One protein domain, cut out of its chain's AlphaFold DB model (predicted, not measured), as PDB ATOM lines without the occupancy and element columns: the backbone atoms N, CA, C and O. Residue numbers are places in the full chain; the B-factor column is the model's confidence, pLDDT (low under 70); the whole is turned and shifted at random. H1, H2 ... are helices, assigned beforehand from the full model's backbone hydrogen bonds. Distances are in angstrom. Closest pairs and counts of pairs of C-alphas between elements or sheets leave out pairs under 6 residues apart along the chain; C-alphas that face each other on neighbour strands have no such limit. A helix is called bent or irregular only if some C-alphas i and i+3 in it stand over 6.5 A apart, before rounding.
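AT A GLANCE: This is residues 34 to 147 of the 147 residues of an uncharacterized protein of Dolosigranulum pigrum (UniProt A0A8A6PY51). A long kinked helix, H2, has a helix folded back along it at each end: short H1 by its first residues, and longer H3 by its later half, where H2 and H3 make a V that opens away from their link. A fourth helix, H4, sticks out far from this body, at the end of a long link with no named element. The printed part has 114 residues with four named helices, H1, H2, H3 and H4 in chain order, and no named strand; the class is all helix. The whole is extended, with a radius of gyration of the C-alphas of 22.0 A, and flat, spanning 65 by 48 by 15 A.

HOW THE PARTS SIT: Begin with H2, residues 48 to 77, which has a kink of 37 degrees near residue 61; it is neither bent nor irregular, but only just, with C-alphas 59 and 62 lying 6.2 A apart. Look next at H3, residues 87 to 110, which with residues 89 to 97 alone touches residues 64 to 75 of H2. Their closest C-alphas, those of Ser 71 and Ala 89, are 5.4 A apart. The two form a helical hairpin and run opposite ways at a steep tilt of 37 degrees, only just past shallow. H1, residues 34 to 43, touches H2 at residues 48 to 55 alone, with the C-alphas of Ile 41 and Gly 51 closest at 6.0 A. These two are also a helical hairpin, running opposite ways at a shallow tilt of 27 degrees. H1 and H3 are apart. H4, residues 127 to 146, touches no helix. In H1 and H3 each backbone O i to N i+4 pair is within hydrogen-bond range, in H2 24 of 26 and in H4 15 of 16.

IN THESE COORDINATES: Find C-alpha 48 at (183.347, 156.900, 195.849); from there H2 runs 43.2 A to C-alpha 77 at (177.795, 130.357, 229.458). H3 runs 34.7 A from Thr 87 to Ala 110, and H1 14.1 A from Asp 34 to Gln 43. Look last for C-alpha 127 at (193.398, 178.755, 202.807), from which H4 runs 28.3 A to Leu 146. H4 is neither bent nor irregular, but only just: C-alphas 133 and 136 are 6.1 A apart.

THE WHOLE: The two C-alphas farthest apart, those of Arg 78 and Leu 146, are 66.4 A apart. Residues 76 to 81 stand free, as do residues 126 to 147, of which 127 to 146 belong to H4; the body without these stretches spans 50 by 28 by 16 A. The link from H1 to H2 is tight, that from H2 to H3 is short, and that from H3 to H4, residues 111 to 126, is long. The printed part has no cut and ends at residue 147, the chain's last. In the B-factor column you will find a mean pLDDT of 75.3 for the printed part, with values under 70 at residues 79 to 85, 115 to 138, 143 to 144 and 146 to 147 of this model.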
ATOM      1  N   ASP A  34     185.500 160.864 209.715       81.25
ATOM      2  CA  ASP A  34     184.548 161.141 208.636       81.25
ATOM      3  C   ASP A  34     185.038 162.288 207.744       81.25
ATOM      4  O   ASP A  34     184.936 162.219 206.516       81.25
ATOM      5  N   GLU A  35     185.616 163.322 208.356       79.62
ATOM      6  CA  GLU A  35     186.162 164.484 207.655       79.62
ATOM      7  C   GLU A  35     187.429 164.120 206.873       79.62
ATOM      8  O   GLU A  35     187.592 164.538 205.723       79.62
ATOM      9  N   LEU A  36     188.268 163.244 207.435       80.88
ATOM     10  CA  LEU A  36     189.437 162.701 206.747       80.88
ATOM     11  C   LEU A  36     189.062 161.901 205.492       80.88
ATOM     12  O   LEU A  36     189.632 162.103 204.423       80.88
ATOM     13  N   ILE A  37     188.094 160.989 205.579       81.31
ATOM     14  CA  ILE A  37     187.703 160.215 204.392       81.31
ATOM     15  C   ILE A  37     187.007 161.107 203.367       81.31
ATOM     16  O   ILE A  37     187.249 160.979 202.165       81.31
ATOM     17  N   ALA A  38     186.187 162.056 203.821       79.88
ATOM     18  CA  ALA A  38     185.561 163.010 202.922       79.88
ATOM     19  C   ALA A  38     186.596 163.892 202.197       79.88
ATOM     20  O   ALA A  38     186.400 164.200 201.016       79.88
ATOM     21  N   SER A  39     187.703 164.261 202.850       78.25
ATOM     22  CA  SER A  39     188.799 164.983 202.198       78.25
ATOM     23  C   SER A  39     189.559 164.094 201.205       78.25
ATOM     24  O   SER A  39     189.833 164.550 200.096       78.25
ATOM     25  N   PHE A  40     189.793 162.810 201.510       78.00
ATOM     26  CA  PHE A  40     190.403 161.862 200.566       78.00
ATOM     27  C   PHE A  40     189.578 161.660 199.295       78.00
ATOM     28  O   PHE A  40     190.136 161.631 198.198       78.00
ATOM     29  N   ILE A  41     188.255 161.559 199.416       78.06
ATOM     30  CA  ILE A  41     187.384 161.407 198.248       78.06
ATOM     31  C   ILE A  41     187.409 162.671 197.379       78.06
ATOM     32  O   ILE A  41     187.555 162.586 196.161       78.06
ATOM     33  N   GLN A  42     187.323 163.853 197.997       75.12
ATOM     34  CA  GLN A  42     187.254 165.130 197.274       75.12
ATOM     35  C   GLN A  42     188.604 165.576 196.696       75.12
ATOM     36  O   GLN A  42     188.678 165.964 195.531       75.12
ATOM     37  N   GLN A  43     189.669 165.539 197.498       76.94
ATOM     38  CA  GLN A  43     190.992 166.061 197.137       76.94
ATOM     39  C   GLN A  43     191.877 164.984 196.508       76.94
ATOM     40  O   GLN A  43     192.563 165.245 195.522       76.94
ATOM     41  N   GLY A  44     191.827 163.761 197.042       70.88
ATOM     42  CA  GLY A  44     192.575 162.613 196.525       70.88
ATOM     43  C   GLY A  44     191.965 161.991 195.267       70.88
ATOM     44  O   GLY A  44     192.539 161.044 194.736       70.88
ATOM     45  N   ARG A  45     190.813 162.505 194.794       73.38
ATOM     46  CA  ARG A  45     190.031 161.963 193.664       73.38
ATOM     47  C   ARG A  45     189.821 160.451 193.775       73.38
ATOM     48  O   ARG A  45     189.882 159.720 192.788       73.38
ATOM     49  N   MET A  46     189.618 159.982 194.999       73.75
ATOM     50  CA  MET A  46     189.402 158.574 195.279       73.75
ATOM     51  C   MET A  46     188.006 158.165 194.785       73.75
ATOM     52  O   MET A  46     187.054 158.923 194.992       73.75
ATOM     53  N   PRO A  47     187.841 156.986 194.154       77.75
ATOM     54  CA  PRO A  47     186.525 156.527 193.731       77.75
ATOM     55  C   PRO A  47     185.595 156.386 194.943       77.75
ATOM     56  O   PRO A  47     185.980 155.863 195.994       77.75
ATOM     57  N   MET A  48     184.353 156.847 194.783       76.50
ATOM     58  CA  MET A  48     183.347 156.900 195.849       76.50
ATOM     59  C   MET A  48     183.097 155.537 196.505       76.50
ATOM     60  O   MET A  48     182.941 155.457 197.724       76.50
ATOM     61  N   SER A  49     183.115 154.459 195.719       80.00
ATOM     62  CA  SER A  49     182.992 153.073 196.191       80.00
ATOM     63  C   SER A  49     184.048 152.720 197.236       80.00
ATOM     64  O   SER A  49     183.726 152.213 198.312       80.00
ATOM     65  N   MET A  50     185.305 153.060 196.963       82.25
ATOM     66  CA  MET A  50     186.417 152.767 197.859       82.25
ATOM     67  C   MET A  50     186.390 153.672 199.099       82.25
ATOM     68  O   MET A  50     186.612 153.188 200.207       82.25
ATOM     69  N   GLY A  51     186.038 154.953 198.951       83.00
ATOM     70  CA  GLY A  51     185.886 155.869 200.087       83.00
ATOM     71  C   GLY A  51     184.824 155.406 201.092       83.00
ATOM     72  O   GLY A  51     185.088 155.316 202.293       83.00
ATOM     73  N   TYR A  52     183.641 155.019 200.603       82.69
ATOM     74  CA  TYR A  52     182.586 154.465 201.456       82.69
ATOM     75  C   TYR A  52     182.957 153.112 202.062       82.69
ATOM     76  O   TYR A  52     182.595 152.856 203.211       82.69
ATOM     77  N   ALA A  53     183.689 152.260 201.339       84.06
ATOM     78  CA  ALA A  53     184.172 150.994 201.883       84.06
ATOM     79  C   ALA A  53     185.110 151.214 203.083       84.06
ATOM     80  O   ALA A  53     184.914 150.588 204.125       84.06
ATOM     81  N   ILE A  54     186.067 152.148 202.985       87.56
ATOM     82  CA  ILE A  54     186.975 152.477 204.098       87.56
ATOM     83  C   ILE A  54     186.201 153.089 205.269       87.56
ATOM     84  O   ILE A  54     186.389 152.665 206.409       87.56
ATOM     85  N   LEU A  55     185.292 154.033 205.006       86.19
ATOM     86  CA  LEU A  55     184.466 154.645 206.053       86.19
ATOM     87  C   LEU A  55     183.642 153.598 206.797       86.19
ATOM     88  O   LEU A  55     183.565 153.588 208.026       86.19
ATOM     89  N   THR A  56     183.055 152.680 206.035       85.19
ATOM     90  CA  THR A  56     182.284 151.584 206.597       85.19
ATOM     91  C   THR A  56     183.184 150.692 207.443       85.19
ATOM     92  O   THR A  56     182.852 150.455 208.598       85.19
ATOM     93  N   ALA A  57     184.358 150.293 206.944       87.38
ATOM     94  CA  ALA A  57     185.329 149.491 207.690       87.38
ATOM     95  C   ALA A  57     185.769 150.147 209.017       87.38
ATOM     96  O   ALA A  57     185.836 149.471 210.049       87.38
ATOM     97  N   LEU A  58     185.999 151.466 209.032       87.25
ATOM     98  CA  LEU A  58     186.300 152.193 210.272       87.25
ATOM     99  C   LEU A  58     185.143 152.100 211.274       87.25
ATOM    100  O   LEU A  58     185.376 151.842 212.457       87.25
ATOM    101  N   ASN A  59     183.903 152.223 210.801       86.62
ATOM    102  CA  ASN A  59     182.712 152.108 211.640       86.62
ATOM    103  C   ASN A  59     182.447 150.664 212.112       86.62
ATOM    104  O   ASN A  59     182.031 150.470 213.258       86.62
ATOM    105  N   LEU A  60     182.773 149.643 211.302       85.94
ATOM    106  CA  LEU A  60     182.702 148.229 211.711       85.94
ATOM    107  C   LEU A  60     183.592 147.919 212.899       85.94
ATOM    108  O   LEU A  60     183.308 146.971 213.620       85.94
ATOM    109  N   THR A  61     184.686 148.649 213.096       87.25
ATOM    110  CA  THR A  61     185.670 148.299 214.129       87.25
ATOM    111  C   THR A  61     185.008 148.184 215.509       87.25
ATOM    112  O   THR A  61     185.284 147.253 216.267       87.25
ATOM    113  N   ASN A  62     184.046 149.063 215.801       83.56
ATOM    114  CA  ASN A  62     183.263 149.003 217.035       83.56
ATOM    115  C   ASN A  62     182.326 147.786 217.079       83.56
ATOM    116  O   ASN A  62     182.201 147.143 218.121       83.56
ATOM    117  N   LEU A  63     181.698 147.447 215.952       84.94
ATOM    118  CA  LEU A  63     180.833 146.274 215.819       84.94
ATOM    119  C   LEU A  63     181.617 144.972 216.042       84.94
ATOM    120  O   LEU A  63     181.185 144.100 216.790       84.94
ATOM    121  N   ILE A  64     182.804 144.872 215.442       85.88
ATOM    122  CA  ILE A  64     183.745 143.755 215.581       85.88
ATOM    123  C   ILE A  64     184.105 143.543 217.056       85.88
ATOM    124  O   ILE A  64     184.074 142.412 217.542       85.88
ATOM    125  N   HIS A  65     184.379 144.622 217.795       86.00
ATOM    126  CA  HIS A  65     184.682 144.546 219.228       86.00
ATOM    127  C   HIS A  65     183.499 144.047 220.067       86.00
ATOM    128  O   HIS A  65     183.674 143.245 220.987       86.00
ATOM    129  N   GLN A  66     182.285 144.504 219.751       85.56
ATOM    130  CA  GLN A  66     181.068 144.060 220.436       85.56
ATOM    131  C   GLN A  66     180.780 142.579 220.171       85.56
ATOM    132  O   GLN A  66     180.535 141.825 221.111       85.56
ATOM    133  N   GLU A  67     180.883 142.142 218.917       82.12
ATOM    134  CA  GLU A  67     180.682 140.743 218.531       82.12
ATOM    135  C   GLU A  67     181.742 139.814 219.130       82.12
ATOM    136  O   GLU A  67     181.424 138.706 219.564       82.12
ATOM    137  N   TYR A  68     182.988 140.278 219.254       83.62
ATOM    138  CA  TYR A  68     184.028 139.532 219.957       83.62
ATOM    139  C   TYR A  68     183.673 139.310 221.435       83.62
ATOM    140  O   TYR A  68     183.736 138.180 221.928       83.62
ATOM    141  N   LYS A  69     183.235 140.367 222.138       83.31
ATOM    142  CA  LYS A  69     182.770 140.258 223.531       83.31
ATOM    143  C   LYS A  69     181.566 139.328 223.653       83.31
ATOM    144  O   LYS A  69     181.544 138.481 224.544       83.31
ATOM    145  N   GLN A  70     180.596 139.448 222.750       81.19
ATOM    146  CA  GLN A  70     179.402 138.607 222.751       81.19
ATOM    147  C   GLN A  70     179.749 137.132 222.516       81.19
ATOM    148  O   GLN A  70     179.215 136.254 223.196       81.19
ATOM    149  N   SER A  71     180.678 136.863 221.595       78.00
ATOM    150  CA  SER A  71     181.196 135.521 221.335       78.00
ATOM    151  C   SER A  71     181.837 134.948 222.599       78.00
ATOM    152  O   SER A  71     181.437 133.874 223.044       78.00
ATOM    153  N   GLN A  72     182.729 135.696 223.264       77.31
ATOM    154  CA  GLN A  72     183.326 135.253 224.530       77.31
ATOM    155  C   GLN A  72     182.282 134.939 225.612       77.31
ATOM    156  O   GLN A  72     182.371 133.893 226.255       77.31
ATOM    157  N   LEU A  73     181.274 135.799 225.794       77.88
ATOM    158  CA  LEU A  73     180.200 135.571 226.767       77.88
ATOM    159  C   LEU A  73     179.413 134.286 226.461       77.88
ATOM    160  O   LEU A  73     179.124 133.510 227.371       77.88
ATOM    161  N   ALA A  74     179.123 134.003 225.188       77.69
ATOM    162  CA  ALA A  74     178.432 132.777 224.788       77.69
ATOM    163  C   ALA A  74     179.240 131.500 225.106       77.69
ATOM    164  O   ALA A  74     178.653 130.474 225.458       77.69
ATOM    165  N   PHE A  75     180.574 131.555 225.022       71.81
ATOM    166  CA  PHE A  75     181.443 130.440 225.423       71.81
ATOM    167  C   PHE A  75     181.561 130.299 226.944       71.81
ATOM    168  O   PHE A  75     181.573 129.168 227.437       71.81
ATOM    169  N   GLN A  76     181.559 131.412 227.688       73.25
ATOM    170  CA  GLN A  76     181.521 131.391 229.155       73.25
ATOM    171  C   GLN A  76     180.245 130.711 229.679       73.25
ATOM    172  O   GLN A  76     180.332 129.847 230.548       73.25
ATOM    173  N   VAL A  77     179.075 131.005 229.094       75.06
ATOM    174  CA  VAL A  77     177.795 130.357 229.458       75.06
ATOM    175  C   VAL A  77     177.794 128.854 229.142       75.06
ATOM    176  O   VAL A  77     177.151 128.071 229.834       75.06
ATOM    177  N   ARG A  78     178.562 128.416 228.133       71.94
ATOM    178  CA  ARG A  78     178.748 126.991 227.796       71.94
ATOM    179  C   ARG A  78     179.752 126.266 228.701       71.94
ATOM    180  O   ARG A  78     180.096 125.120 228.418       71.94
ATOM    181  N   ASN A  79     180.212 126.908 229.779       62.38
ATOM    182  CA  ASN A  79     181.116 126.351 230.789       62.38
ATOM    183  C   ASN A  79     182.452 125.822 230.223       62.38
ATOM    184  O   ASN A  79     183.138 125.015 230.854       62.38
ATOM    185  N   MET A  80     182.849 126.272 229.026       62.34
ATOM    186  CA  MET A  80     184.170 125.981 228.474       62.34
ATOM    187  C   MET A  80     185.159 126.977 229.079       62.34
ATOM    188  O   MET A  80     184.902 128.180 229.063       62.34
ATOM    189  N   LYS A  81     186.280 126.490 229.638       56.09
ATOM    190  CA  LYS A  81     187.349 127.340 230.189       56.09
ATOM    191  C   LYS A  81     187.803 128.329 229.115       56.09
ATOM    192  O   LYS A  81     188.580 127.973 228.233       56.09
ATOM    193  N   SER A  82     187.308 129.560 229.214       55.00
ATOM    194  CA  SER A  82     187.651 130.662 228.327       55.00
ATOM    195  C   SER A  82     189.125 130.993 228.522       55.00
ATOM    196  O   SER A  82     189.502 131.735 229.429       55.00
ATOM    197  N   ARG A  83     189.988 130.397 227.699       59.84
ATOM    198  CA  ARG A  83     191.376 130.840 227.572       59.84
ATOM    199  C   ARG A  83     191.351 132.207 226.888       59.84
ATOM    200  O   ARG A  83     190.506 132.435 226.030       59.84
ATOM    201  N   TRP A  84     192.280 133.101 227.232       56.97
ATOM    202  CA  TRP A  84     192.358 134.460 226.663       56.97
ATOM    203  C   TRP A  84     192.328 134.513 225.123       56.97
ATOM    204  O   TRP A  84     191.940 135.527 224.556       56.97
ATOM    205  N   PHE A  85     192.673 133.409 224.455       63.19
ATOM    206  CA  PHE A  85     192.467 133.186 223.029       63.19
ATOM    207  C   PHE A  85     191.705 131.876 222.810       63.19
ATOM    208  O   PHE A  85     192.310 130.803 222.785       63.19
ATOM    209  N   ASP A  86     190.382 131.956 222.657       71.38
ATOM    210  CA  ASP A  86     189.579 130.822 222.200       71.38
ATOM    211  C   ASP A  86     189.393 130.900 220.678       71.38
ATOM    212  O   ASP A  86     188.630 131.717 220.154       71.38
ATOM    213  N   THR A  87     190.106 130.038 219.951       77.06
ATOM    214  CA  THR A  87     190.039 129.927 218.486       77.06
ATOM    215  C   THR A  87     188.609 129.685 217.995       77.06
ATOM    216  O   THR A  87     188.249 130.122 216.901       77.06
ATOM    217  N   LYS A  88     187.757 129.045 218.811       79.00
ATOM    218  CA  LYS A  88     186.352 128.804 218.456       79.00
ATOM    219  C   LYS A  88     185.543 130.100 218.432       79.00
ATOM    220  O   LYS A  88     184.720 130.265 217.536       79.00
ATOM    221  N   ALA A  89     185.815 131.026 219.352       78.69
ATOM    222  CA  ALA A  89     185.155 132.329 219.414       78.69
ATOM    223  C   ALA A  89     185.521 133.242 218.244       78.69
ATOM    224  O   ALA A  89     184.675 133.989 217.751       78.69
ATOM    225  N   LEU A  90     186.767 133.149 217.779       82.06
ATOM    226  CA  LEU A  90     187.227 133.850 216.585       82.06
ATOM    227  C   LEU A  90     186.582 133.280 215.319       82.06
ATOM    228  O   LEU A  90     186.146 134.041 214.459       82.06
ATOM    229  N   PHE A  91     186.462 131.955 215.216       86.19
ATOM    230  CA  PHE A  91     185.853 131.316 214.049       86.19
ATOM    231  C   PHE A  91     184.354 131.629 213.922       86.19
ATOM    232  O   PHE A  91     183.874 131.951 212.836       86.19
ATOM    233  N   THR A  92     183.607 131.602 215.033       85.44
ATOM    234  CA  THR A  92     182.181 131.977 215.031       85.44
ATOM    235  C   THR A  92     181.979 133.446 214.675       85.44
ATOM    236  O   THR A  92     181.068 133.775 213.910       85.44
ATOM    237  N   MET A  93     182.839 134.323 215.194       86.44
ATOM    238  CA  MET A  93     182.843 135.740 214.858       86.44
ATOM    239  C   MET A  93     183.147 135.954 213.372       86.44
ATOM    240  O   MET A  93     182.433 136.711 212.723       86.44
ATOM    241  N   LEU A  94     184.135 135.253 212.807       88.88
ATOM    242  CA  LEU A  94     184.491 135.361 211.390       88.88
ATOM    243  C   LEU A  94     183.300 135.032 210.480       88.88
ATOM    244  O   LEU A  94     182.954 135.832 209.617       88.88
ATOM    245  N   ILE A  95     182.620 133.905 210.729       90.94
ATOM    246  CA  ILE A  95     181.425 133.509 209.963       90.94
ATOM    247  C   ILE A  95     180.345 134.592 210.038       90.94
ATOM    248  O   ILE A  95     179.684 134.898 209.043       90.94
ATOM    249  N   ARG A  96     180.149 135.174 211.224       87.38
ATOM    250  CA  ARG A  96     179.172 136.246 211.415       87.38
ATOM    251  C   ARG A  96     179.558 137.504 210.635       87.38
ATOM    252  O   ARG A  96     178.685 138.098 210.010       87.38
ATOM    253  N   MET A  97     180.838 137.869 210.623       88.69
ATOM    254  CA  MET A  97     181.336 139.024 209.871       88.69
ATOM    255  C   MET A  97     181.197 138.840 208.358       88.69
ATOM    256  O   MET A  97     180.836 139.795 207.681       88.69
ATOM    257  N   THR A  98     181.387 137.628 207.825       92.25
ATOM    258  CA  THR A  98     181.135 137.344 206.400       92.25
ATOM    259  C   THR A  98     179.673 137.584 206.035       92.25
ATOM    260  O   THR A  98     179.385 138.322 205.101       92.25
ATOM    261  N   ARG A  99     178.735 137.050 206.829       91.88
ATOM    262  CA  ARG A  99     177.298 137.288 206.601       91.88
ATOM    263  C   ARG A  99     176.938 138.763 206.705       91.88
ATOM    264  O   ARG A  99     176.081 139.246 205.975       91.88
ATOM    265  N   TRP A 100     177.569 139.469 207.637       89.56
ATOM    266  CA  TRP A 100     177.361 140.897 207.806       89.56
ATOM    267  C   TRP A 100     177.893 141.686 206.598       89.56
ATOM    268  O   TRP A 100     177.234 142.619 206.153       89.56
ATOM    269  N   ALA A 101     179.021 141.273 206.007       90.12
ATOM    270  CA  ALA A 101     179.536 141.853 204.767       90.12
ATOM    271  C   ALA A 101     178.577 141.633 203.584       90.12
ATOM    272  O   ALA A 101     178.308 142.580 202.847       90.12
ATOM    273  N   ASP A 102     177.992 140.437 203.454       93.00
ATOM    274  CA  ASP A 102     176.977 140.155 202.428       93.00
ATOM    275  C   ASP A 102     175.729 141.029 202.621       93.00
ATOM    276  O   ASP A 102     175.229 141.644 201.681       93.00
ATOM    277  N   GLN A 103     175.245 141.144 203.862       92.00
ATOM    278  CA  GLN A 103     174.112 142.011 204.200       92.00
ATOM    279  C   GLN A 103     174.413 143.485 203.920       92.00
ATOM    280  O   GLN A 103     173.536 144.210 203.451       92.00
ATOM    281  N   LEU A 104     175.641 143.932 204.183       89.19
ATOM    282  CA  LEU A 104     176.078 145.288 203.879       89.19
ATOM    283  C   LEU A 104     176.093 145.539 202.367       89.19
ATOM    284  O   LEU A 104     175.601 146.579 201.931       89.19
ATOM    285  N   ALA A 105     176.617 144.600 201.577       89.38
ATOM    286  CA  ALA A 105     176.636 144.703 200.120       89.38
ATOM    287  C   ALA A 105     175.210 144.786 199.552       89.38
ATOM    288  O   ALA A 105     174.897 145.713 198.804       89.38
ATOM    289  N   LEU A 106     174.318 143.899 200.009       91.56
ATOM    290  CA  LEU A 106     172.900 143.924 199.646       91.56
ATOM    291  C   LEU A 106     172.224 145.242 200.052       91.56
ATOM    292  O   LEU A 106     171.442 145.800 199.288       91.56
ATOM    293  N   ALA A 107     172.538 145.780 201.235       89.44
ATOM    294  CA  ALA A 107     171.999 147.060 201.686       89.44
ATOM    295  C   ALA A 107     172.515 148.248 200.852       89.44
ATOM    296  O   ALA A 107     171.767 149.200 200.614       89.44
ATOM    297  N   MET A 108     173.774 148.211 200.404       87.12
ATOM    298  CA  MET A 108     174.339 149.225 199.509       87.12
ATOM    299  C   MET A 108     173.668 149.187 198.131       87.12
ATOM    300  O   MET A 108     173.273 150.240 197.625       87.12
ATOM    301  N   GLU A 109     173.472 147.994 197.569       86.50
ATOM    302  CA  GLU A 109     172.771 147.800 196.296       86.50
ATOM    303  C   GLU A 109     171.305 148.249 196.389       86.50
ATOM    304  O   GLU A 109     170.860 149.080 195.596       86.50
ATOM    305  N   ALA A 110     170.578 147.819 197.428       89.25
ATOM    306  CA  ALA A 110     169.180 148.193 197.656       89.25
ATOM    307  C   ALA A 110     168.980 149.707 197.856       89.25
ATOM    308  O   ALA A 110     167.925 150.252 197.530       89.25
ATOM    309  N   LYS A 111     169.994 150.417 198.370       82.81
ATOM    310  CA  LYS A 111     169.977 151.882 198.530       82.81
ATOM    311  C   LYS A 111     170.300 152.639 197.230       82.81
ATOM    312  O   LYS A 111     170.338 153.879 197.239       82.81
ATOM    313  N   GLY A 112     170.539 151.912 196.137       78.75
ATOM    314  CA  GLY A 112     170.913 152.458 194.839       78.75
ATOM    315  C   GLY A 112     172.267 153.150 194.907       78.75
ATOM    316  O   GLY A 112     172.364 154.346 194.620       78.75
ATOM    317  N   PHE A 113     173.296 152.448 195.392       75.56
ATOM    318  CA  PHE A 113     174.660 152.971 195.375       75.56
ATOM    319  C   PHE A 113     175.104 153.223 193.925       75.56
ATOM    320  O   PHE A 113     175.219 152.296 193.132       75.56
ATOM    321  N   SER A 114     175.342 154.489 193.583       72.19
ATOM    322  CA  SER A 114     175.808 154.940 192.271       72.19
ATOM    323  C   SER A 114     177.074 155.775 192.442       72.19
ATOM    324  O   SER A 114     177.130 156.610 193.349       72.19
ATOM    325  N   GLU A 115     178.063 155.603 191.564       66.00
ATOM    326  CA  GLU A 115     179.350 156.315 191.659       66.00
ATOM    327  C   GLU A 115     179.213 157.840 191.509       66.00
ATOM    328  O   GLU A 115     179.992 158.583 192.098       66.00
ATOM    329  N   ASP A 116     178.164 158.307 190.827       62.72
ATOM    330  CA  ASP A 116     177.928 159.725 190.514       62.72
ATOM    331  C   ASP A 116     177.169 160.510 191.608       62.72
ATOM    332  O   ASP A 116     176.620 161.593 191.382       62.72
ATOM    333  N   ARG A 117     177.061 159.964 192.829       60.47
ATOM    334  CA  ARG A 117     176.273 160.605 193.895       60.47
ATOM    335  C   ARG A 117     176.992 161.805 194.510       60.47
ATOM    336  O   ARG A 117     178.157 161.737 194.887       60.47
ATOM    337  N   THR A 118     176.252 162.888 194.741       58.50
ATOM    338  CA  THR A 118     176.761 164.068 195.452       58.50
ATOM    339  C   THR A 118     177.022 163.743 196.925       58.50
ATOM    340  O   THR A 118     176.115 163.353 197.663       58.50
ATOM    341  N   MET A 119     178.265 163.922 197.374       59.62
ATOM    342  CA  MET A 119     178.659 163.711 198.769       59.62
ATOM    343  C   MET A 119     177.925 164.671 199.713       59.62
ATOM    344  O   MET A 119     177.898 165.882 199.490       59.62
ATOM    345  N   LYS A 120     177.355 164.129 200.798       54.78
ATOM    346  CA  LYS A 120     176.631 164.909 201.819       54.78
ATOM    347  C   LYS A 120     177.564 165.825 202.627       54.78
ATOM    348  O   LYS A 120     177.124 166.862 203.111       54.78
ATOM    349  N   LEU A 121     178.841 165.453 202.748       57.88
ATOM    350  CA  LEU A 121     179.870 166.204 203.465       57.88
ATOM    351  C   LEU A 121     180.822 166.849 202.447       57.88
ATOM    352  O   LEU A 121     181.669 166.175 201.859       57.88
ATOM    353  N   LYS A 122     180.656 168.150 202.191       56.03
ATOM    354  CA  LYS A 122     181.594 168.925 201.364       56.03
ATOM    355  C   LYS A 122     182.677 169.496 202.270       56.03
ATOM    356  O   LYS A 122     182.409 170.437 203.013       56.03
ATOM    357  N   VAL A 123     183.877 168.932 202.201       58.69
ATOM    358  CA  VAL A 123     185.034 169.435 202.946       58.69
ATOM    359  C   VAL A 123     185.620 170.552 202.097       58.69
ATOM    360  O   VAL A 123     186.250 170.305 201.068       58.69
ATOM    361  N   ARG A 124     185.343 171.804 202.473       52.53
ATOM    362  CA  ARG A 124     185.954 172.961 201.816       52.53
ATOM    363  C   ARG A 124     187.310 173.222 202.443       52.53
ATOM    364  O   ARG A 124     187.374 173.708 203.565       52.53
ATOM    365  N   VAL A 125     188.361 172.956 201.676       54.44
ATOM    366  CA  VAL A 125     189.736 173.316 202.035       54.44
ATOM    367  C   VAL A 125     189.790 174.822 202.262       54.44
ATOM    368  O   VAL A 125     189.452 175.601 201.365       54.44
ATOM    369  N   HIS A 126     190.141 175.234 203.476       56.41
ATOM    370  CA  HIS A 126     190.358 176.641 203.786       56.41
ATOM    371  C   HIS A 126     191.813 177.006 203.499       56.41
ATOM    372  O   HIS A 126     192.717 176.185 203.597       56.41
ATOM    373  N   TRP A 127     192.060 178.263 203.147       46.72
ATOM    374  CA  TRP A 127     193.398 178.755 202.807       46.72
ATOM    375  C   TRP A 127     194.421 178.594 203.950       46.72
ATOM    376  O   TRP A 127     195.620 178.493 203.692       46.72
ATOM    377  N   TYR A 128     193.951 178.502 205.200       60.94
ATOM    378  CA  TYR A 128     194.775 178.179 206.365       60.94
ATOM    379  C   TYR A 128     195.398 176.776 206.299       60.94
ATOM    380  O   TYR A 128     196.515 176.615 206.784       60.94
ATOM    381  N   ASP A 129     194.760 175.796 205.645       62.69
ATOM    382  CA  ASP A 129     195.337 174.452 205.478       62.69
ATOM    383  C   ASP A 129     196.577 174.485 204.586       62.69
ATOM    384  O   ASP A 129     197.567 173.828 204.884       62.69
ATOM    385  N   TYR A 130     196.576 175.300 203.526       59.84
ATOM    386  CA  TYR A 130     197.760 175.480 202.678       59.84
ATOM    387  C   TYR A 130     198.892 176.192 203.423       59.84
ATOM    388  O   TYR A 130     200.061 175.837 203.261       59.84
ATOM    389  N   LEU A 131     198.550 177.170 204.266       62.94
ATOM    390  CA  LEU A 131     199.529 177.881 205.084       62.94
ATOM    391  C   LEU A 131     200.126 176.969 206.164       62.94
ATOM    392  O   LEU A 131     201.325 177.039 206.414       62.94
ATOM    393  N   PHE A 132     199.331 176.079 206.760       65.12
ATOM    394  CA  PHE A 132     199.814 175.084 207.716       65.12
ATOM    395  C   PHE A 132     200.647 173.991 207.025       65.12
ATOM    396  O   PHE A 132     201.736 173.659 207.493       65.12
ATOM    397  N   LEU A 133     200.199 173.501 205.863       67.00
ATOM    398  CA  LEU A 133     200.875 172.464 205.078       67.00
ATOM    399  C   LEU A 133     202.255 172.902 204.578       67.00
ATOM    400  O   LEU A 133     203.162 172.082 204.523       67.00
ATOM    401  N   ILE A 134     202.424 174.174 204.205       67.75
ATOM    402  CA  ILE A 134     203.703 174.707 203.707       67.75
ATOM    403  C   ILE A 134     204.509 175.349 204.843       67.75
ATOM    404  O   ILE A 134     205.731 175.190 204.916       67.75
ATOM    405  N   GLY A 135     203.843 176.054 205.758       66.62
ATOM    406  CA  GLY A 135     204.473 176.780 206.861       66.62
ATOM    407  C   GLY A 135     205.115 175.857 207.892       66.62
ATOM    408  O   GLY A 135     206.255 176.076 208.288       66.62
ATOM    409  N   PHE A 136     204.441 174.779 208.287       68.31
ATOM    410  CA  PHE A 136     204.960 173.880 209.319       68.31
ATOM    411  C   PHE A 136     206.239 173.124 208.889       68.31
ATOM    412  O   PHE A 136     207.232 173.174 209.619       68.31
ATOM    413  N   PRO A 137     206.306 172.485 207.700       67.69
ATOM    414  CA  PRO A 137     207.534 171.833 207.251       67.69
ATOM    415  C   PRO A 137     208.631 172.820 206.845       67.69
ATOM    416  O   PRO A 137     209.800 172.504 207.044       67.69
ATOM    417  N   SER A 138     208.305 174.015 206.335       67.75
ATOM    418  CA  SER A 138     209.340 175.022 206.052       67.75
ATOM    419  C   SER A 138     210.018 175.516 207.332       67.75
ATOM    420  O   SER A 138     211.243 175.600 207.360       67.75
ATOM    421  N   VAL A 139     209.272 175.728 208.424       70.06
ATOM    422  CA  VAL A 139     209.864 176.074 209.728       70.06
ATOM    423  C   VAL A 139     210.729 174.931 210.271       70.06
ATOM    424  O   VAL A 139     211.833 175.183 210.746       70.06
ATOM    425  N   ILE A 140     210.291 173.674 210.146       71.50
ATOM    426  CA  ILE A 140     211.076 172.509 210.593       71.50
ATOM    427  C   ILE A 140     212.368 172.347 209.779       71.50
ATOM    428  O   ILE A 140     213.418 172.067 210.355       71.50
ATOM    429  N   ILE A 141     212.315 172.540 208.458       73.31
ATOM    430  CA  ILE A 141     213.493 172.462 207.583       73.31
ATOM    431  C   ILE A 141     214.474 173.594 207.905       73.31
ATOM    432  O   ILE A 141     215.669 173.341 208.014       73.31
ATOM    433  N   VAL A 142     213.988 174.821 208.112       70.75
ATOM    434  CA  VAL A 142     214.841 175.968 208.462       70.75
ATOM    435  C   VAL A 142     215.514 175.758 209.818       70.75
ATOM    436  O   VAL A 142     216.718 175.963 209.931       70.75
ATOM    437  N   VAL A 143     214.778 175.284 210.826       69.25
ATOM    438  CA  VAL A 143     215.347 174.985 212.150       69.25
ATOM    439  C   VAL A 143     216.322 173.804 212.091       69.25
ATOM    440  O   VAL A 143     217.351 173.846 212.751       69.25
ATOM    441  N   GLY A 144     216.044 172.782 211.277       65.38
ATOM    442  CA  GLY A 144     216.919 171.618 211.108       65.38
ATOM    443  C   GLY A 144     218.160 171.851 210.238       65.38
ATOM    444  O   GLY A 144     219.077 171.040 210.289       65.38
ATOM    445  N   ILE A 145     218.191 172.913 209.427       70.69
ATOM    446  CA  ILE A 145     219.378 173.346 208.665       70.69
ATOM    447  C   ILE A 145     220.251 174.301 209.497       70.69
ATOM    448  O   ILE A 145     221.457 174.375 209.275       70.69
ATOM    449  N   LEU A 146     219.650 175.044 210.432       55.50
ATOM    450  CA  LEU A 146     220.321 176.066 211.241       55.50
ATOM    451  C   LEU A 146     220.947 175.519 212.544       55.50
ATOM    452  O   LEU A 146     221.691 176.250 213.198       55.50
ATOM    453  N   LEU A 147     220.645 174.269 212.914       52.72
ATOM    454  CA  LEU A 147     221.061 173.582 214.146       52.72
ATOM    455  C   LEU A 147     221.928 172.362 213.814       52.72
ATOM    456  O   LEU A 147     222.967 172.188 214.489       52.72
TER     457      LEU A 147